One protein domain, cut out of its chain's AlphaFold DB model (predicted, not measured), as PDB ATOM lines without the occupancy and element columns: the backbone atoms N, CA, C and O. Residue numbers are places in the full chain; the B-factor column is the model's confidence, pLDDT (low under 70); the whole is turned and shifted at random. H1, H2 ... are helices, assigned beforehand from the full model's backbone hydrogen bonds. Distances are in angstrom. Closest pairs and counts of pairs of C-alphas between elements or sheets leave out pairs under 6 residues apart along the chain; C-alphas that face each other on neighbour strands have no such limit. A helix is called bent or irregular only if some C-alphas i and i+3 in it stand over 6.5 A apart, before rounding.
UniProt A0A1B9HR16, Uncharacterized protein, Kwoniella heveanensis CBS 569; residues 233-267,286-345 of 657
ATOM      1  N   PHE A 233     -21.482  24.887 -37.075       84.75
ATOM      2  CA  PHE A 233     -20.091  24.675 -37.473       84.75
ATOM      3  C   PHE A 233     -19.888  24.779 -38.990       84.75
ATOM      4  O   PHE A 233     -18.980  25.472 -39.444       84.75
ATOM      5  N   ARG A 234     -20.741  24.125 -39.791       84.06
ATOM      6  CA  ARG A 234     -20.622  24.134 -41.259       84.06
ATOM      7  C   ARG A 234     -20.932  25.507 -41.841       84.06
ATOM      8  O   ARG A 234     -20.208  25.971 -42.714       84.06
ATOM      9  N   LEU A 235     -21.959  26.180 -41.322       83.12
ATOM     10  CA  LEU A 235     -22.284  27.551 -41.718       83.12
ATOM     11  C   LEU A 235     -21.143  28.523 -41.399       83.12
ATOM     12  O   LEU A 235     -20.792  29.360 -42.231       83.12
ATOM     13  N   HIS A 236     -20.532  28.397 -40.219       86.75
ATOM     14  CA  HIS A 236     -19.352  29.182 -39.864       86.75
ATOM     15  C   HIS A 236     -18.168  28.876 -40.780       86.75
ATOM     16  O   HIS A 236     -17.557  29.816 -41.284       86.75
ATOM     17  N   ALA A 237     -17.893  27.601 -41.066       86.69
ATOM     18  CA  ALA A 237     -16.827  27.193 -41.977       86.69
ATOM     19  C   ALA A 237     -17.033  27.754 -43.393       86.69
ATOM     20  O   ALA A 237     -16.095  28.291 -43.974       86.69
ATOM     21  N   LEU A 238     -18.256  27.722 -43.931       86.38
ATOM     22  CA  LEU A 238     -18.566  28.335 -45.227       86.38
ATOM     23  C   LEU A 238     -18.372  29.852 -45.215       86.38
ATOM     24  O   LEU A 238     -17.817  30.415 -46.158       86.38
ATOM     25  N   HIS A 239     -18.799  30.519 -44.142       86.44
ATOM     26  CA  HIS A 239     -18.589  31.956 -43.988       86.44
ATOM     27  C   HIS A 239     -17.090  32.285 -43.884       86.44
ATOM     28  O   HIS A 239     -16.627  33.244 -44.496       86.44
ATOM     29  N   LEU A 240     -16.305  31.455 -43.193       88.88
ATOM     30  CA  LEU A 240     -14.853  31.581 -43.126       88.88
ATOM     31  C   LEU A 240     -14.188  31.339 -44.488       88.88
ATOM     32  O   LEU A 240     -13.312  32.109 -44.866       88.88
ATOM     33  N   ILE A 241     -14.614  30.327 -45.249       89.38
ATOM     34  CA  ILE A 241     -14.115  30.064 -46.609       89.38
ATOM     35  C   ILE A 241     -14.391  31.265 -47.509       89.38
ATOM     36  O   ILE A 241     -13.486  31.747 -48.182       89.38
ATOM     37  N   SER A 242     -15.614  31.794 -47.481       89.31
ATOM     38  CA  SER A 242     -15.958  32.994 -48.243       89.31
ATOM     39  C   SER A 242     -15.081  34.192 -47.868       89.31
ATOM     40  O   SER A 242     -14.565  34.900 -48.737       89.31
ATOM     41  N   TYR A 243     -14.837  34.373 -46.570       88.81
ATOM     42  CA  TYR A 243     -13.951  35.410 -46.071       88.81
ATOM     43  C   TYR A 243     -12.494  35.218 -46.532       88.81
ATOM     44  O   TYR A 243     -11.835  36.177 -46.931       88.81
ATOM     45  N   LEU A 244     -11.990  33.982 -46.533       90.50
ATOM     46  CA  LEU A 244     -10.655  33.640 -47.034       90.50
ATOM     47  C   LEU A 244     -10.530  33.856 -48.548       90.50
ATOM     48  O   LEU A 244      -9.479  34.292 -49.017       90.50
ATOM     49  N   VAL A 245     -11.594  33.613 -49.317       91.81
ATOM     50  CA  VAL A 245     -11.640  33.958 -50.746       91.81
ATOM     51  C   VAL A 245     -11.532  35.471 -50.929       91.81
ATOM     52  O   VAL A 245     -10.710  35.929 -51.716       91.81
ATOM     53  N   LEU A 246     -12.275  36.267 -50.152       90.50
ATOM     54  CA  LEU A 246     -12.144  37.726 -50.189       90.50
ATOM     55  C   LEU A 246     -10.714  38.177 -49.837       90.50
ATOM     56  O   LEU A 246     -10.141  38.999 -50.550       90.50
ATOM     57  N   TYR A 247     -10.124  37.614 -48.779       90.88
ATOM     58  CA  TYR A 247      -8.761  37.927 -48.344       90.88
ATOM     59  C   TYR A 247      -7.699  37.546 -49.392       90.88
ATOM     60  O   TYR A 247      -6.845  38.358 -49.752       90.88
ATOM     61  N   SER A 248      -7.765  36.336 -49.946       90.50
ATOM     62  CA  SER A 248      -6.832  35.891 -50.991       90.50
ATOM     63  C   SER A 248      -6.954  36.731 -52.264       90.50
ATOM     64  O   SER A 248      -5.935  37.118 -52.833       90.50
ATOM     65  N   LEU A 249      -8.173  37.105 -52.665       89.31
ATOM     66  CA  LEU A 249      -8.394  38.020 -53.784       89.31
ATOM     67  C   LEU A 249      -7.842  39.427 -53.499       89.31
ATOM     68  O   LEU A 249      -7.215  39.999 -54.391       89.31
ATOM     69  N   THR A 250      -7.986  39.968 -52.277       88.31
ATOM     70  CA  THR A 250      -7.346  41.255 -51.920       88.31
ATOM     71  C   THR A 250      -5.829  41.195 -52.057       88.31
ATOM     72  O   THR A 250      -5.227  42.111 -52.615       88.31
ATOM     73  N   LEU A 251      -5.210  40.103 -51.603       86.50
ATOM     74  CA  LEU A 251      -3.765  39.914 -51.675       86.50
ATOM     75  C   LEU A 251      -3.302  39.742 -53.128       86.50
ATOM     76  O   LEU A 251      -2.318  40.351 -53.540       86.50
ATOM     77  N   LEU A 252      -4.048  38.985 -53.936       85.38
ATOM     78  CA  LEU A 252      -3.755  38.792 -55.356       85.38
ATOM     79  C   LEU A 252      -3.823  40.108 -56.145       85.38
ATOM     80  O   LEU A 252      -2.972  40.351 -57.002       85.38
ATOM     81  N   ILE A 253      -4.813  40.960 -55.856       82.38
ATOM     82  CA  ILE A 253      -4.950  42.291 -56.471       82.38
ATOM     83  C   ILE A 253      -3.822  43.218 -56.019       82.38
ATOM     84  O   ILE A 253      -3.279  43.947 -56.843       82.38
ATOM     85  N   ALA A 254      -3.424  43.168 -54.747       79.88
ATOM     86  CA  ALA A 254      -2.314  43.976 -54.250       79.88
ATOM     87  C   ALA A 254      -0.970  43.592 -54.893       79.88
ATOM     88  O   ALA A 254      -0.195  44.475 -55.256       79.88
ATOM     89  N   LEU A 255      -0.721  42.287 -55.079       79.06
ATOM     90  CA  LEU A 255       0.478  41.765 -55.746       79.06
ATOM     91  C   LEU A 255       0.473  42.001 -57.261       79.06
ATOM     92  O   LEU A 255       1.526  42.173 -57.866       79.06
ATOM     93  N   SER A 256      -0.704  41.961 -57.886       73.94
ATOM     94  CA  SER A 256      -0.857  42.069 -59.338       73.94
ATOM     95  C   SER A 256      -2.062  42.951 -59.691       73.94
ATOM     96  O   SER A 256      -3.115  42.422 -60.077       73.94
ATOM     97  N   PRO A 257      -1.944  44.286 -59.554       71.19
ATOM     98  CA  PRO A 257      -3.038  45.203 -59.860       71.19
ATOM     99  C   PRO A 257      -3.471  45.054 -61.322       71.19
ATOM    100  O   PRO A 257      -2.644  44.816 -62.206       71.19
ATOM    101  N   GLY A 258      -4.780  45.104 -61.563       67.00
ATOM    102  CA  GLY A 258      -5.361  44.978 -62.896       67.00
ATOM    103  C   GLY A 258      -5.662  46.339 -63.511       67.00
ATOM    104  O   GLY A 258      -4.909  47.295 -63.337       67.00
ATOM    105  N   SER A 259      -6.743  46.417 -64.287       66.19
ATOM    106  CA  SER A 259      -7.106  47.614 -65.052       66.19
ATOM    107  C   SER A 259      -8.143  48.494 -64.354       66.19
ATOM    108  O   SER A 259      -8.239  49.681 -64.668       66.19
ATOM    109  N   TRP A 260      -8.913  47.948 -63.408       67.00
ATOM    110  CA  TRP A 260      -9.861  48.714 -62.589       67.00
ATOM    111  C   TRP A 260      -9.252  49.235 -61.292       67.00
ATOM    112  O   TRP A 260      -9.641  50.311 -60.835       67.00
ATOM    113  N   ILE A 261      -8.303  48.499 -60.719       67.06
ATOM    114  CA  ILE A 261      -7.593  48.874 -59.501       67.06
ATOM    115  C   ILE A 261      -6.129  49.075 -59.888       67.06
ATOM    116  O   ILE A 261      -5.332  48.139 -59.872       67.06
ATOM    117  N   THR A 262      -5.789  50.302 -60.284       61.28
ATOM    118  CA  THR A 262      -4.459  50.661 -60.789       61.28
ATOM    119  C   THR A 262      -3.670  51.481 -59.770       61.28
ATOM    120  O   THR A 262      -4.221  52.268 -59.002       61.28
ATOM    121  N   THR A 263      -2.349  51.319 -59.795       57.19
ATOM    122  CA  THR A 263      -1.384  52.124 -59.026       57.19
ATOM    123  C   THR A 263      -1.167  53.521 -59.613       57.19
ATOM    124  O   THR A 263      -0.687  54.408 -58.913       57.19
ATOM    125  N   TYR A 264      -1.504  53.720 -60.891       52.78
ATOM    126  CA  TYR A 264      -1.238  54.950 -61.635       52.78
ATOM    127  C   TYR A 264      -2.529  55.556 -62.196       52.78
ATOM    128  O   TYR A 264      -3.438  54.841 -62.620       52.78
ATOM    129  N   THR A 265      -2.582  56.891 -62.214       49.50
ATOM    130  CA  THR A 265      -3.650  57.719 -62.804       49.50
ATOM    131  C   THR A 265      -3.584  57.809 -64.330       49.50
ATOM    132  O   THR A 265      -4.406  58.489 -64.939       49.50
ATOM    133  N   SER A 266      -2.631  57.142 -64.976       43.31
ATOM    134  CA  SER A 266      -2.504  57.199 -66.424       43.31
ATOM    135  C   SER A 266      -3.515  56.276 -67.085       43.31
ATOM    136  O   SER A 266      -3.552  55.082 -66.789       43.31
ATOM    137  N   ASP A 267      -4.287  56.839 -68.013       48.81
ATOM    138  CA  ASP A 267      -4.866  56.152 -69.167       48.81
ATOM    139  C   ASP A 267      -4.008  54.920 -69.529       48.81
ATOM    140  O   ASP A 267      -2.967  55.045 -70.172       48.81
ATOM    141  N   ILE A 286     -17.506  41.747 -56.637       89.50
ATOM    142  CA  ILE A 286     -18.740  41.012 -56.314       89.50
ATOM    143  C   ILE A 286     -18.699  40.509 -54.866       89.50
ATOM    144  O   ILE A 286     -19.652  40.725 -54.114       89.50
ATOM    145  N   TRP A 287     -17.591  39.893 -54.444       90.75
ATOM    146  CA  TRP A 287     -17.415  39.415 -53.069       90.75
ATOM    147  C   TRP A 287     -17.395  40.559 -52.046       90.75
ATOM    148  O   TRP A 287     -18.029  40.456 -50.997       90.75
ATOM    149  N   ALA A 288     -16.705  41.663 -52.338       87.69
ATOM    150  CA  ALA A 288     -16.595  42.806 -51.436       87.69
ATOM    151  C   ALA A 288     -17.941  43.527 -51.249       87.69
ATOM    152  O   ALA A 288     -18.313  43.852 -50.121       87.69
ATOM    153  N   ILE A 289     -18.702  43.726 -52.330       87.75
ATOM    154  CA  ILE A 289     -20.044  44.325 -52.284       87.75
ATOM    155  C   ILE A 289     -21.025  43.392 -51.587       87.75
ATOM    156  O   ILE A 289     -21.785  43.832 -50.728       87.75
ATOM    157  N   SER A 290     -20.983  42.100 -51.909       86.88
ATOM    158  CA  SER A 290     -21.781  41.095 -51.217       86.88
ATOM    159  C   SER A 290     -21.547  41.119 -49.701       86.88
ATOM    160  O   SER A 290     -22.504  41.113 -48.924       86.88
ATOM    161  N   ASN A 291     -20.283  41.177 -49.277       86.12
ATOM    162  CA  ASN A 291     -19.919  41.250 -47.868       86.12
ATOM    163  C   ASN A 291     -20.363  42.583 -47.233       86.12
ATOM    164  O   ASN A 291     -20.821  42.607 -46.089       86.12
ATOM    165  N   ALA A 292     -20.318  43.687 -47.985       84.00
ATOM    166  CA  ALA A 292     -20.863  44.966 -47.546       84.00
ATOM    167  C   ALA A 292     -22.382  44.888 -47.327       84.00
ATOM    168  O   ALA A 292     -22.871  45.308 -46.279       84.00
ATOM    169  N   ILE A 293     -23.124  44.281 -48.253       81.00
ATOM    170  CA  ILE A 293     -24.567  44.043 -48.117       81.00
ATOM    171  C   ILE A 293     -24.841  43.161 -46.899       81.00
ATOM    172  O   ILE A 293     -25.643  43.542 -46.047       81.00
ATOM    173  N   HIS A 294     -24.113  42.051 -46.759       78.38
ATOM    174  CA  HIS A 294     -24.195  41.161 -45.600       78.38
ATOM    175  C   HIS A 294     -24.009  41.930 -44.281       78.38
ATOM    176  O   HIS A 294     -24.713  41.702 -43.301       78.38
ATOM    177  N   SER A 295     -23.090  42.900 -44.260       75.69
ATOM    178  CA  SER A 295     -22.807  43.717 -43.077       75.69
ATOM    179  C   SER A 295     -23.907  44.722 -42.702       75.69
ATOM    180  O   SER A 295     -23.987  45.165 -41.548       75.69
ATOM    181  N   LEU A 296     -24.738  45.090 -43.682       70.38
ATOM    182  CA  LEU A 296     -25.842  46.044 -43.572       70.38
ATOM    183  C   LEU A 296     -27.201  45.353 -43.377       70.38
ATOM    184  O   LEU A 296     -28.172  46.000 -42.970       70.38
ATOM    185  N   GLN A 297     -27.296  44.051 -43.649       67.94
ATOM    186  CA  GLN A 297     -28.488  43.262 -43.362       67.94
ATOM    187  C   GLN A 297     -28.730  43.234 -41.842       67.94
ATOM    188  O   GLN A 297     -27.872  42.841 -41.057       67.94
ATOM    189  N   GLY A 298     -29.910  43.699 -41.402       54.00
ATOM    190  CA  GLY A 298     -30.264  43.823 -39.980       54.00
ATOM    191  C   GLY A 298     -30.338  42.486 -39.234       54.00
ATOM    192  O   GLY A 298     -30.341  42.473 -38.007       54.00
ATOM    193  N   SER A 299     -30.343  41.374 -39.973       52.47
ATOM    194  CA  SER A 299     -30.196  40.007 -39.475       52.47
ATOM    195  C   SER A 299     -28.791  39.709 -38.928       52.47
ATOM    196  O   SER A 299     -28.644  38.775 -38.144       52.47
ATOM    197  N   TYR A 300     -27.771  40.516 -39.266       57.72
ATOM    198  CA  TYR A 300     -26.391  40.345 -38.806       57.72
ATOM    199  C   TYR A 300     -25.869  41.589 -38.056       57.72
ATOM    200  O   TYR A 300     -25.203  42.456 -38.634       57.72
ATOM    201  N   PRO A 301     -26.145  41.728 -36.741       59.78
ATOM    202  CA  PRO A 301     -25.613  42.832 -35.949       59.78
ATOM    203  C   PRO A 301     -24.101  42.661 -35.739       59.78
ATOM    204  O   PRO A 301     -23.641  42.079 -34.757       59.78
ATOM    205  N   LEU A 302     -23.309  43.188 -36.672       66.00
ATOM    206  CA  LEU A 302     -21.859  43.270 -36.536       66.00
ATOM    207  C   LEU A 302     -21.472  44.243 -35.417       66.00
ATOM    208  O   LEU A 302     -21.980  45.372 -35.386       66.00
ATOM    209  N   PRO A 303     -20.523  43.877 -34.537       69.75
ATOM    210  CA  PRO A 303     -19.940  44.835 -33.613       69.75
ATOM    211  C   PRO A 303     -19.267  45.971 -34.397       69.75
ATOM    212  O   PRO A 303     -18.673  45.756 -35.454       69.75
ATOM    213  N   LEU A 304     -19.327  47.193 -33.856       73.88
ATOM    214  CA  LEU A 304     -18.765  48.396 -34.493       73.88
ATOM    215  C   LEU A 304     -17.293  48.224 -34.893       73.88
ATOM    216  O   LEU A 304     -16.885  48.681 -35.956       73.88
ATOM    217  N   ILE A 305     -16.523  47.505 -34.074       74.94
ATOM    218  CA  ILE A 305     -15.112  47.192 -34.333       74.94
ATOM    219  C   ILE A 305     -14.956  46.397 -35.638       74.94
ATOM    220  O   ILE A 305     -14.088  46.702 -36.447       74.94
ATOM    221  N   GLN A 306     -15.824  45.414 -35.887       79.19
ATOM    222  CA  GLN A 306     -15.759  44.598 -37.100       79.19
ATOM    223  C   GLN A 306     -16.153  45.403 -38.342       79.19
ATOM    224  O   GLN A 306     -15.512  45.280 -39.381       79.19
ATOM    225  N   ARG A 307     -17.145  46.298 -38.218       81.31
ATOM    226  CA  ARG A 307     -17.501  47.243 -39.291       81.31
ATOM    227  C   ARG A 307     -16.344  48.178 -39.633       81.31
ATOM    228  O   ARG A 307     -16.099  48.425 -40.807       81.31
ATOM    229  N   PHE A 308     -15.616  48.654 -38.624       84.56
ATOM    230  CA  PHE A 308     -14.445  49.505 -38.817       84.56
ATOM    231  C   PHE A 308     -13.326  48.784 -39.583       84.56
ATOM    232  O   PHE A 308     -12.791  49.337 -40.536       84.56
ATOM    233  N   PHE A 309     -13.015  47.529 -39.237       85.25
ATOM    234  CA  PHE A 309     -11.989  46.756 -39.948       85.25
ATOM    235  C   PHE A 309     -12.390  46.350 -41.378       85.25
ATOM    236  O   PHE A 309     -11.518  46.194 -42.230       85.25
ATOM    237  N   LEU A 310     -13.685  46.195 -41.668       86.31
ATOM    238  CA  LEU A 310     -14.182  45.913 -43.024       86.31
ATOM    239  C   LEU A 310     -14.285  47.162 -43.912       86.31
ATOM    240  O   LEU A 310     -14.311  47.046 -45.137       86.31
ATOM    241  N   LEU A 311     -14.326  48.354 -43.310       87.50
ATOM    242  CA  LEU A 311     -14.542  49.617 -44.013       87.50
ATOM    243  C   LEU A 311     -13.549  49.858 -45.167       87.50
ATOM    244  O   LEU A 311     -14.021  50.218 -46.244       87.50
ATOM    245  N   PRO A 312     -12.225  49.630 -45.024       87.38
ATOM    246  CA  PRO A 312     -11.288  49.840 -46.127       87.38
ATOM    247  C   PRO A 312     -11.607  48.980 -47.354       87.38
ATOM    248  O   PRO A 312     -11.575  49.487 -48.470       87.38
ATOM    249  N   ALA A 313     -11.994  47.713 -47.160       86.44
ATOM    250  CA  ALA A 313     -12.365  46.819 -48.259       86.44
ATOM    251  C   ALA A 313     -13.655  47.279 -48.959       86.44
ATOM    252  O   ALA A 313     -13.740  47.267 -50.187       86.44
ATOM    253  N   HIS A 314     -14.651  47.728 -48.187       89.69
ATOM    254  CA  HIS A 314     -15.910  48.234 -48.739       89.69
ATOM    255  C   HIS A 314     -15.710  49.545 -49.513       89.69
ATOM    256  O   HIS A 314     -16.256  49.708 -50.603       89.69
ATOM    257  N   LEU A 315     -14.897  50.462 -48.978       87.81
ATOM    258  CA  LEU A 315     -14.550  51.714 -49.650       87.81
ATOM    259  C   LEU A 315     -13.729  51.462 -50.916       87.81
ATOM    260  O   LEU A 315     -14.021  52.066 -51.942       87.81
ATOM    261  N   ALA A 316     -12.770  50.534 -50.881       84.75
ATOM    262  CA  ALA A 316     -12.004  50.144 -52.060       84.75
ATOM    263  C   ALA A 316     -12.914  49.645 -53.195       84.75
ATOM    264  O   ALA A 316     -12.764  50.075 -54.337       84.75
ATOM    265  N   ALA A 317     -13.895  48.789 -52.882       86.75
ATOM    266  CA  ALA A 317     -14.850  48.288 -53.869       86.75
ATOM    267  C   ALA A 317     -15.748  49.405 -54.429       86.75
ATOM    268  O   ALA A 317     -15.980  49.472 -55.635       86.75
ATOM    269  N   LEU A 318     -16.209  50.319 -53.570       87.44
ATOM    270  CA  LEU A 318     -17.027  51.460 -53.979       87.44
ATOM    271  C   LEU A 318     -16.242  52.439 -54.868       87.44
ATOM    272  O   LEU A 318     -16.745  52.875 -55.902       87.44
ATOM    273  N   PHE A 319     -14.991  52.743 -54.518       83.56
ATOM    274  CA  PHE A 319     -14.121  53.602 -55.324       83.56
ATOM    275  C   PHE A 319     -13.722  52.959 -56.654       83.56
ATOM    276  O   PHE A 319     -13.627  53.667 -57.653       83.56
ATOM    277  N   ALA A 320     -13.570  51.632 -56.714       81.38
ATOM    278  CA  ALA A 320     -13.320  50.921 -57.970       81.38
ATOM    279  C   ALA A 320     -14.492  51.060 -58.967       81.38
ATOM    280  O   ALA A 320     -14.285  51.178 -60.180       81.38
ATOM    281  N   LEU A 321     -15.732  51.106 -58.468       83.31
ATOM    282  CA  LEU A 321     -16.926  51.281 -59.301       83.31
ATOM    283  C   LEU A 321     -17.091  52.712 -59.833       83.31
ATOM    284  O   LEU A 321     -17.588  52.901 -60.945       83.31
ATOM    285  N   ILE A 322     -16.659  53.722 -59.075       81.12
ATOM    286  CA  ILE A 322     -16.844  55.136 -59.417       81.12
ATOM    287  C   ILE A 322     -15.630  55.645 -60.204       81.12
ATOM    288  O   ILE A 322     -14.590  55.953 -59.627       81.12
ATOM    289  N   SER A 323     -15.774  55.790 -61.527       70.44
ATOM    290  CA  SER A 323     -14.708  56.214 -62.457       70.44
ATOM    291  C   SER A 323     -13.794  57.355 -61.967       70.44
ATOM    292  O   SER A 323     -12.580  57.166 -62.024       70.44
ATOM    293  N   PRO A 324     -14.294  58.502 -61.458       71.75
ATOM    294  CA  PRO A 324     -13.414  59.580 -60.992       71.75
ATOM    295  C   PRO A 324     -12.609  59.237 -59.726       71.75
ATOM    296  O   PRO A 324     -11.592  59.872 -59.466       71.75
ATOM    297  N   LEU A 325     -13.019  58.232 -58.947       73.25
ATOM    298  CA  LEU A 325     -12.414  57.872 -57.658       73.25
ATOM    299  C   LEU A 325     -11.558  56.597 -57.718       73.25
ATOM    300  O   LEU A 325     -10.972  56.215 -56.707       73.25
ATOM    301  N   ARG A 326     -11.426  55.957 -58.887       71.25
ATOM    302  CA  ARG A 326     -10.705  54.678 -59.045       71.25
ATOM    303  C   ARG A 326      -9.265  54.700 -58.551       71.25
ATOM    304  O   ARG A 326      -8.801  53.717 -57.985       71.25
ATOM    305  N   HIS A 327      -8.581  55.830 -58.703       68.81
ATOM    306  CA  HIS A 327      -7.208  56.020 -58.233       68.81
ATOM    307  C   HIS A 327      -7.062  55.869 -56.706       68.81
ATOM    308  O   HIS A 327      -5.983  55.546 -56.218       68.81
ATOM    309  N   LEU A 328      -8.146  56.058 -55.944       72.12
ATOM    310  CA  LEU A 328      -8.161  55.841 -54.498       72.12
ATOM    311  C   LEU A 328      -8.331  54.361 -54.133       72.12
ATOM    312  O   LEU A 328      -7.952  53.968 -53.035       72.12
ATOM    313  N   ALA A 329      -8.858  53.518 -55.028       77.19
ATOM    314  CA  ALA A 329      -9.173  52.126 -54.711       77.19
ATOM    315  C   ALA A 329      -7.932  51.323 -54.284       77.19
ATOM    316  O   ALA A 329      -7.989  50.608 -53.286       77.19
ATOM    317  N   TYR A 330      -6.802  51.479 -54.983       75.12
ATOM    318  CA  TYR A 330      -5.578  50.716 -54.708       75.12
ATOM    319  C   TYR A 330      -4.986  50.978 -53.302       75.12
ATOM    320  O   TYR A 330      -4.757  50.011 -52.569       75.12
ATOM    321  N   PRO A 331      -4.820  52.236 -52.841       76.50
ATOM    322  CA  PRO A 331      -4.469  52.522 -51.447       76.50
ATOM    323  C   PRO A 331      -5.392  51.853 -50.419       76.50
ATOM    324  O   PRO A 331      -4.912  51.284 -49.437       76.50
ATOM    325  N   PHE A 332      -6.710  51.870 -50.645       80.44
ATOM    326  CA  PHE A 332      -7.663  51.229 -49.734       80.44
ATOM    327  C   PHE A 332      -7.581  49.694 -49.771       80.44
ATOM    328  O   PHE A 332      -7.748  49.070 -48.722       80.44
ATOM    329  N   VAL A 333      -7.249  49.080 -50.915       80.75
ATOM    330  CA  VAL A 333      -6.938  47.639 -50.993       80.75
ATOM    331  C   VAL A 333      -5.732  47.309 -50.113       80.75
ATOM    332  O   VAL A 333      -5.822  46.398 -49.292       80.75
ATOM    333  N   ASN A 334      -4.649  48.083 -50.187       79.12
ATOM    334  CA  ASN A 334      -3.454  47.837 -49.373       79.12
ATOM    335  C   ASN A 334      -3.728  47.980 -47.869       79.12
ATOM    336  O   ASN A 334      -3.267  47.161 -47.076       79.12
ATOM    337  N   ILE A 335      -4.533  48.972 -47.472       84.12
ATOM    338  CA  ILE A 335      -4.965  49.150 -46.074       84.12
ATOM    339  C   ILE A 335      -5.915  48.023 -45.633       84.12
ATOM    340  O   ILE A 335      -5.946  47.667 -44.453       84.12
ATOM    341  N   SER A 336      -6.668  47.427 -46.561       86.81
ATOM    342  CA  SER A 336      -7.588  46.333 -46.244       86.81
ATOM    343  C   SER A 336      -6.884  45.021 -45.883       86.81
ATOM    344  O   SER A 336      -7.424  44.240 -45.108       86.81
ATOM    345  N   ILE A 337      -5.657  44.777 -46.357       84.69
ATOM    346  CA  ILE A 337      -4.917  43.538 -46.061       84.69
ATOM    347  C   ILE A 337      -4.709  43.343 -44.548       84.69
ATOM    348  O   ILE A 337      -5.144  42.312 -44.023       84.69
ATOM    349  N   PRO A 338      -4.095  44.289 -43.803       84.88
ATOM    350  CA  PRO A 338      -3.932  44.125 -42.363       84.88
ATOM    351  C   PRO A 338      -5.279  44.120 -41.631       84.88
ATOM    352  O   PRO A 338      -5.437  43.376 -40.666       84.88
ATOM    353  N   SER A 339      -6.272  44.897 -42.080       85.94
ATOM    354  CA  SER A 339      -7.576  44.948 -41.411       85.94
ATOM    355  C   SER A 339      -8.345  43.628 -41.538       85.94
ATOM    356  O   SER A 339      -8.925  43.161 -40.554       85.94
ATOM    357  N   LEU A 340      -8.287  42.985 -42.706       86.56
ATOM    358  CA  LEU A 340      -8.874  41.669 -42.930       86.56
ATOM    359  C   LEU A 340      -8.102  40.566 -42.184       86.56
ATOM    360  O   LEU A 340      -8.702  39.665 -41.597       86.56
ATOM    361  N   ALA A 341      -6.771  40.671 -42.118       87.56
ATOM    362  CA  ALA A 341      -5.949  39.748 -41.336       87.56
ATOM    363  C   ALA A 341      -6.288  39.795 -39.835       87.56
ATOM    364  O   ALA A 341      -6.420  38.750 -39.198       87.56
ATOM    365  N   PHE A 342      -6.509  40.984 -39.260       85.75
ATOM    366  CA  PHE A 342      -6.948  41.093 -37.864       85.75
ATOM    367  C   PHE A 342      -8.305  40.427 -37.628       85.75
ATOM    368  O   PHE A 342      -8.494  39.763 -36.611       85.75
ATOM    369  N   LEU A 343      -9.243  40.553 -38.563       85.69
ATOM    370  CA  LEU A 343     -10.555  39.916 -38.453       85.69
ATOM    371  C   LEU A 343     -10.498  38.384 -38.509       85.69
ATOM    372  O   LEU A 343     -11.273  37.746 -37.803       85.69
ATOM    373  N   LEU A 344      -9.554  37.794 -39.254       86.81
ATOM    374  CA  LEU A 344      -9.327  36.338 -39.246       86.81
ATOM    375  C   LEU A 344      -8.934  35.809 -37.866       86.81
ATOM    376  O   LEU A 344      -9.289  34.680 -37.514       86.81
ATOM    377  N   VAL A 345      -8.187  36.610 -37.104       87.38
ATOM    378  CA  VAL A 345      -7.588  36.191 -35.832       87.38
ATOM    379  C   VAL A 345      -8.472  36.547 -34.639       87.38
ATOM    380  O   VAL A 345      -8.547  35.765 -33.696       87.38
TER     381      VAL A 345
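This is residues 233 to 267 and 286 to 345 of the 657 residues of an uncharacterized protein of Kwoniella heveanensis CBS 569 (UniProt A0A1B9HR16). A long helix, H1, crosses one side of a zigzag of three helices, H2, H3 and H4, in which H3 packs between the other two. H1 packs on H4 with residues 247 to 254 and passes close to H2, while its first part, residues 233 to 239, sticks out free. The printed part has 95 residues with four named helices, in the order H1, H2, H3, H4, and no named strand; the class is all helix. The whole is compact, with a radius of gyration of the C-alphas of 13.6 A, yet elongated, spanning 46 by 25 by 20 A.

Start at H1, residues 233 to 255. With residues 247 to 254 alone it touches H4, residues 323 to 345, at a steep tilt of 47 degrees, opposite ways; the closest C-alphas, of Ala 254 and Asn 334, are 6.3 A apart. H4 has a kink of 48 degrees near residue 334. Go on to H3, residues 304 to 321, which touches H4 at a shallow tilt of 31 degrees, opposite ways, forming a helical hairpin; their closest C-alphas, of Ala 316 and Ala 329, are 4.4 A apart. H3 has a kink of 41 degrees near residue 311. Next find H2, residues 286 to 296, which touches H3 at a steep tilt of 40 degrees, opposite ways, as a second helical hairpin; Ala 292 and His 314 have the closest C-alphas, at 6.1 A. H1 and H2 are close but not clearly touching, at 6.2 A between the C-alphas of Leu 246 and Trp 287. H1 and H3 are only just apart, at 8.3 A, and H2 and H4 are apart. The helix packing is mostly crossed, but only just, with 1 of 3 touching pairs at a shallow tilt. In H1 and H2 every O i to N i+4 pair is within hydrogen-bond range; in H3 12 of 14 are, in H4 12 of 19.

Find C-alpha 233 at (-20.091, 24.675, -37.473); from there H1 runs 32.4 A to C-alpha 255 at (0.478, 41.765, -55.746). H2 is 15.4 A long and H3 25.0 A. H4 runs 34.1 A and ends at C-alpha 345, at (-7.588, 36.191, -35.832). H3 is only just irregular, with C-alphas 309 and 312 6.9 A apart; H4 is irregular, with C-alphas 324 and 327 7.7 A apart.

The two C-alphas farthest apart are those of Phe 233 and Asp 267, at 47.2 A. Look for the cut after residue 267: residues 268 to 285 are not printed, and C-alphas 267 and 286 are 24.2 A apart. The link from H2 to H3 is short and that from H3 to H4 tight. The model's pLDDT is under 70 at residues 258 to 267, 297 to 303 and 327.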